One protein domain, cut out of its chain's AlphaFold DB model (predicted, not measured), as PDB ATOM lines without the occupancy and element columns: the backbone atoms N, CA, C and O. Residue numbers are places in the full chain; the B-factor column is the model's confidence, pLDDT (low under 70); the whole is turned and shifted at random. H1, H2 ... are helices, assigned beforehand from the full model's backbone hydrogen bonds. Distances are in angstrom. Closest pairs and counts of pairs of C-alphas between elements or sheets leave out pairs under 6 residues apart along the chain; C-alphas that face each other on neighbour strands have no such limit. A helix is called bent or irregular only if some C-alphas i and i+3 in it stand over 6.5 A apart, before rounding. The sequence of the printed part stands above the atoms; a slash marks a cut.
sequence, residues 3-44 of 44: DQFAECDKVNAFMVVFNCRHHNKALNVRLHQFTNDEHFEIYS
ATOM      1  N   ASP A   3     100.191 180.519 218.183       78.44
ATOM      2  CA  ASP A   3     101.137 179.849 219.073       78.44
ATOM      3  C   ASP A   3     102.436 180.643 219.257       78.44
ATOM      4  O   ASP A   3     102.914 180.752 220.368       78.44
ATOM      5  N   GLN A   4     102.977 181.305 218.227       87.25
ATOM      6  CA  GLN A   4     104.228 182.070 218.381       87.25
ATOM      7  C   GLN A   4     104.086 183.307 219.278       87.25
ATOM      8  O   GLN A   4     104.982 183.604 220.065       87.25
ATOM      9  N   PHE A   5     102.971 184.036 219.165       89.69
ATOM     10  CA  PHE A   5     102.708 185.156 220.067       89.69
ATOM     11  C   PHE A   5     102.359 184.643 221.466       89.69
ATOM     12  O   PHE A   5     102.899 185.161 222.435       89.69
ATOM     13  N   ALA A   6     101.538 183.592 221.567       89.69
ATOM     14  CA  ALA A   6     101.146 182.991 222.840       89.69
ATOM     15  C   ALA A   6     102.343 182.410 223.616       89.69
ATOM     16  O   ALA A   6     102.466 182.638 224.813       89.69
ATOM     17  N   GLU A   7     103.259 181.710 222.945       92.75
ATOM     18  CA  GLU A   7     104.492 181.211 223.563       92.75
ATOM     19  C   GLU A   7     105.416 182.358 223.991       92.75
ATOM     20  O   GLU A   7     106.021 182.295 225.059       92.75
ATOM     21  N   CYS A   8     105.492 183.437 223.207       91.12
ATOM     22  CA  CYS A   8     106.267 184.615 223.587       91.12
ATOM     23  C   CYS A   8     105.657 185.347 224.799       91.12
ATOM     24  O   CYS A   8     106.393 185.768 225.692       91.12
ATOM     25  N   ASP A   9     104.332 185.482 224.854       90.69
ATOM     26  CA  ASP A   9     103.601 186.143 225.940       90.69
ATOM     27  C   ASP A   9     103.787 185.417 227.282       90.69
ATOM     28  O   ASP A   9     104.157 186.042 228.281       90.69
ATOM     29  N   LYS A  10     103.680 184.079 227.276       90.50
ATOM     30  CA  LYS A  10     103.854 183.220 228.464       90.50
ATOM     31  C   LYS A  10     105.152 183.477 229.234       90.50
ATOM     32  O   LYS A  10     105.163 183.344 230.455       90.50
ATOM     33  N   VAL A  11     106.240 183.815 228.540       92.56
ATOM     34  CA  VAL A  11     107.566 184.021 229.154       92.56
ATOM     35  C   VAL A  11     107.922 185.493 229.368       92.56
ATOM     36  O   VAL A  11     108.848 185.780 230.122       92.56
ATOM     37  N   ASN A  12     107.215 186.432 228.725       87.38
ATOM     38  CA  ASN A  12     107.569 187.855 228.749       87.38
ATOM     39  C   ASN A  12     106.619 188.741 229.560       87.38
ATOM     40  O   ASN A  12     107.001 189.880 229.825       87.38
ATOM     41  N   ALA A  13     105.445 188.255 229.981       81.88
ATOM     42  CA  ALA A  13     104.508 188.951 230.874       81.88
ATOM     43  C   ALA A  13     104.428 190.475 230.603       81.88
ATOM     44  O   ALA A  13     104.068 190.901 229.511       81.88
ATOM     45  N   PHE A  14     104.834 191.323 231.558       84.38
ATOM     46  CA  PHE A  14     104.786 192.790 231.426       84.38
ATOM     47  C   PHE A  14     105.649 193.367 230.288       84.38
ATOM     48  O   PHE A  14     105.374 194.463 229.803       84.38
ATOM     49  N   MET A  15     106.673 192.644 229.831       90.94
ATOM     50  CA  MET A  15     107.558 193.050 228.733       90.94
ATOM     51  C   MET A  15     107.071 192.572 227.357       90.94
ATOM     52  O   MET A  15     107.754 192.803 226.356       90.94
ATOM     53  N   VAL A  16     105.887 191.948 227.266       89.50
ATOM     54  CA  VAL A  16     105.306 191.422 226.015       89.50
ATOM     55  C   VAL A  16     105.256 192.467 224.896       89.50
ATOM     56  O   VAL A  16     105.549 192.160 223.740       89.50
ATOM     57  N   VAL A  17     104.971 193.728 225.234       86.50
ATOM     58  CA  VAL A  17     104.857 194.828 224.261       86.50
ATOM     59  C   VAL A  17     106.182 195.086 223.541       86.50
ATOM     60  O   VAL A  17     106.184 195.452 222.365       86.50
ATOM     61  N   PHE A  18     107.308 194.855 224.215       91.12
ATOM     62  CA  PHE A  18     108.641 195.025 223.645       91.12
ATOM     63  C   PHE A  18     109.147 193.722 223.024       91.12
ATOM     64  O   PHE A  18     109.509 193.698 221.847       91.12
ATOM     65  N   ASN A  19     109.104 192.629 223.786       91.69
ATOM     66  CA  ASN A  19     109.758 191.372 223.420       91.69
ATOM     67  C   ASN A  19     108.957 190.557 222.397       91.69
ATOM     68  O   ASN A  19     109.540 189.837 221.590       91.69
ATOM     69  N   CYS A  20     107.633 190.715 222.363       93.94
ATOM     70  CA  CYS A  20     106.746 189.974 221.463       93.94
ATOM     71  C   CYS A  20     106.159 190.842 220.347       93.94
ATOM     72  O   CYS A  20     105.312 190.373 219.583       93.94
ATOM     73  N   ARG A  21     106.626 192.092 220.204       92.06
ATOM     74  CA  ARG A  21     106.126 193.072 219.222       92.06
ATOM     75  C   ARG A  21     106.078 192.521 217.800       92.06
ATOM     76  O   ARG A  21     105.118 192.762 217.073       92.06
ATOM     77  N   HIS A  22     107.117 191.793 217.395       93.25
ATOM     78  CA  HIS A  22     107.200 191.220 216.055       93.25
ATOM     79  C   HIS A  22     106.097 190.176 215.819       93.25
ATOM     80  O   HIS A  22     105.369 190.262 214.830       93.25
ATOM     81  N   HIS A  23     105.921 189.244 216.760       91.56
ATOM     82  CA  HIS A  23     104.878 188.220 216.692       91.56
ATOM     83  C   HIS A  23     103.473 188.824 216.776       91.56
ATOM     84  O   HIS A  23     102.594 188.414 216.023       91.56
ATOM     85  N   ASN A  24     103.280 189.844 217.618       89.94
ATOM     86  CA  ASN A  24     102.025 190.584 217.710       89.94
ATOM     87  C   ASN A  24     101.667 191.249 216.373       89.94
ATOM     88  O   ASN A  24     100.560 191.078 215.871       89.94
ATOM     89  N   LYS A  25     102.628 191.931 215.736       89.62
ATOM     90  CA  LYS A  25     102.420 192.558 214.425       89.62
ATOM     91  C   LYS A  25     102.082 191.526 213.347       89.62
ATOM     92  O   LYS A  25     101.168 191.753 212.561       89.62
ATOM     93  N   ALA A  26     102.788 190.395 213.315       89.94
ATOM     94  CA  ALA A  26     102.515 189.322 212.359       89.94
ATOM     95  C   ALA A  26     101.123 188.699 212.562       89.94
ATOM     96  O   ALA A  26     100.438 188.395 211.586       89.94
ATOM     97  N   LEU A  27     100.696 188.533 213.817       88.75
ATOM     98  CA  LEU A  27      99.358 188.059 214.158       88.75
ATOM     99  C   LEU A  27      98.285 189.071 213.725       88.75
ATOM    100  O   LEU A  27      97.344 188.684 213.038       88.75
ATOM    101  N   ASN A  28      98.470 190.358 214.030       87.06
ATOM    102  CA  ASN A  28      97.530 191.418 213.654       87.06
ATOM    103  C   ASN A  28      97.366 191.553 212.140       87.06
ATOM    104  O   ASN A  28      96.243 191.667 211.669       87.06
ATOM    105  N   VAL A  29      98.449 191.478 211.358       88.56
ATOM    106  CA  VAL A  29      98.359 191.516 209.885       88.56
ATOM    107  C   VAL A  29      97.462 190.397 209.348       88.56
ATOM    108  O   VAL A  29      96.708 190.621 208.409       88.56
ATOM    109  N   ARG A  30      97.505 189.207 209.954       84.56
ATOM    110  CA  ARG A  30      96.646 188.080 209.564       84.56
ATOM    111  C   ARG A  30      95.212 188.267 210.033       84.56
ATOM    112  O   ARG A  30      94.297 188.025 209.261       84.56
ATOM    113  N   LEU A  31      95.007 188.724 211.269       84.69
ATOM    114  CA  LEU A  31      93.668 189.049 211.771       84.69
ATOM    115  C   LEU A  31      92.985 190.105 210.905       84.69
ATOM    116  O   LEU A  31      91.803 189.960 210.605       84.69
ATOM    117  N   HIS A  32      93.726 191.110 210.439       84.12
ATOM    118  CA  HIS A  32      93.210 192.130 209.530       84.12
ATOM    119  C   HIS A  32      92.677 191.560 208.211       84.12
ATOM    120  O   HIS A  32      91.802 192.175 207.621       84.12
ATOM    121  N   GLN A  33      93.116 190.378 207.768       79.62
ATOM    122  CA  GLN A  33      92.539 189.729 206.581       79.62
ATOM    123  C   GLN A  33      91.096 189.263 206.804       79.62
ATOM    124  O   GLN A  33      90.363 189.096 205.842       79.62
ATOM    125  N   PHE A  34      90.689 189.045 208.055       74.56
ATOM    126  CA  PHE A  34      89.344 188.580 208.415       74.56
ATOM    127  C   PHE A  34      88.494 189.662 209.081       74.56
ATOM    128  O   PHE A  34      87.301 189.470 209.284       74.56
ATOM    129  N   THR A  35      89.121 190.766 209.484       74.31
ATOM    130  CA  THR A  35      88.508 191.840 210.277       74.31
ATOM    131  C   THR A  35      88.643 193.201 209.602       74.31
ATOM    132  O   THR A  35      88.494 194.223 210.266       74.31
ATOM    133  N   ASN A  36      88.964 193.239 208.303       70.62
ATOM    134  CA  ASN A  36      88.882 194.484 207.548       70.62
ATOM    135  C   ASN A  36      87.411 194.849 207.292       70.62
ATOM    136  O   ASN A  36      86.539 193.981 207.211       70.62
ATOM    137  N   ASP A  37      87.158 196.151 207.174       67.44
ATOM    138  CA  ASP A  37      85.810 196.691 206.977       67.44
ATOM    139  C   ASP A  37      85.170 196.143 205.688       67.44
ATOM    140  O   ASP A  37      83.985 195.822 205.676       67.44
ATOM    141  N   GLU A  38      85.979 195.907 204.645       64.62
ATOM    142  CA  GLU A  38      85.548 195.290 203.381       64.62
ATOM    143  C   GLU A  38      84.950 193.880 203.566       64.62
ATOM    144  O   GLU A  38      83.979 193.532 202.900       64.62
ATOM    145  N   HIS A  39      85.483 193.051 204.474       58.78
ATOM    146  CA  HIS A  39      84.883 191.747 204.789       58.78
ATOM    147  C   HIS A  39      83.675 191.853 205.720       58.78
ATOM    148  O   HIS A  39      82.840 190.946 205.726       58.78
ATOM    149  N   PHE A  40      83.556 192.936 206.488       58.47
ATOM    150  CA  PHE A  40      82.392 193.186 207.335       58.47
ATOM    151  C   PHE A  40      81.158 193.604 206.524       58.47
ATOM    152  O   PHE A  40      80.051 193.244 206.919       58.47
ATOM    153  N   GLU A  41      81.331 194.249 205.363       59.53
ATOM    154  CA  GLU A  41      80.229 194.557 204.429       59.53
ATOM    155  C   GLU A  41      79.517 193.298 203.892       59.53
ATOM    156  O   GLU A  41      78.349 193.350 203.524       59.53
ATOM    157  N   ILE A  42      80.164 192.125 203.899       60.31
ATOM    158  CA  ILE A  42      79.513 190.852 203.518       60.31
ATOM    159  C   ILE A  42      78.447 190.429 204.553       60.31
ATOM    160  O   ILE A  42      77.559 189.634 204.244       60.31
ATOM    161  N   TYR A  43      78.525 190.952 205.779       55.50
ATOM    162  CA  TYR A  43      77.593 190.665 206.873       55.50
ATOM    163  C   TYR A  43      76.595 191.805 207.159       55.50
ATOM    164  O   TYR A  43      75.851 191.702 208.138       55.50
ATOM    165  N   SER A  44      76.569 192.871 206.346       48.34
ATOM    166  CA  SER A  44      75.596 193.980 206.426       48.34
ATOM    167  C   SER A  44      74.446 193.821 205.439       48.34
ATOM    168  O   SER A  44      73.290 194.070 205.848       48.34
TER     169      SER A  44
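AT A GLANCE: This is residues 3 to 44 of the 44 residues of a protein of Phytophthora fragariae (UniProt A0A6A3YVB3). A hooked head of one sharply kinked helix, H1, is followed by a helical arm: the first part of H1 packs on the near end of H2, and the far part of H2 sticks out from residue 28 on, with the short H3 beyond it at the tip. The 42 printed residues hold three named helices, H1, H2 and H3 in that order along the chain, and no named strand; the class is all helix. The whole is only just loose, close to extended, with a radius of gyration of the C-alphas of 13.5 A, and the C-alphas span 40 by 16 by 14 A, the arm making much of the length.

IN THESE COORDINATES: H1 covers residues 3 to 19, beginning at C-alpha 3 (101.137, 179.849, 219.073), and measures 15.0 A from first to last C-alpha. It is irregular: C-alphas 11 and 14 are 9.5 A apart, and it has a kink of 128 degrees near residue 12. H2, residues 21 to 35, begins at C-alpha 21 (106.126, 193.072, 219.222) and measures 19.8 A. H3, residues 37 to 43, ends at C-alpha 43 (77.593, 190.665, 206.873).

HOW THE PARTS SIT: H1 touches H2 with residues 4 to 8 alone, and H2 touches H1 with residues 23 to 27 alone. Their closest C-alphas are those of Phe 5 and His 23, 5.0 A apart. They run opposite ways at a steep tilt of 58 degrees. H2 and H3 meet only through their link, and H1 and H3 are apart. O i to N i+4 pairs are within hydrogen-bond range in 8 of 13 cases in H1, 9 of 11 in H2 and 1 of 3 in H3, where 3 of 4 O i to N i+3 pairs are within range.

THE WHOLE: The two C-alphas farthest apart are those of Val 11 and Ser 44, at 40.5 A. Residues 28 to 44 stand free, of which 28 to 35 belong to H2 and 37 to 43 to H3. The printed part has no cut, and both links are tight, with one residue each. The mean pLDDT of the printed part is 81.8; residues 37 to 44 are under 70.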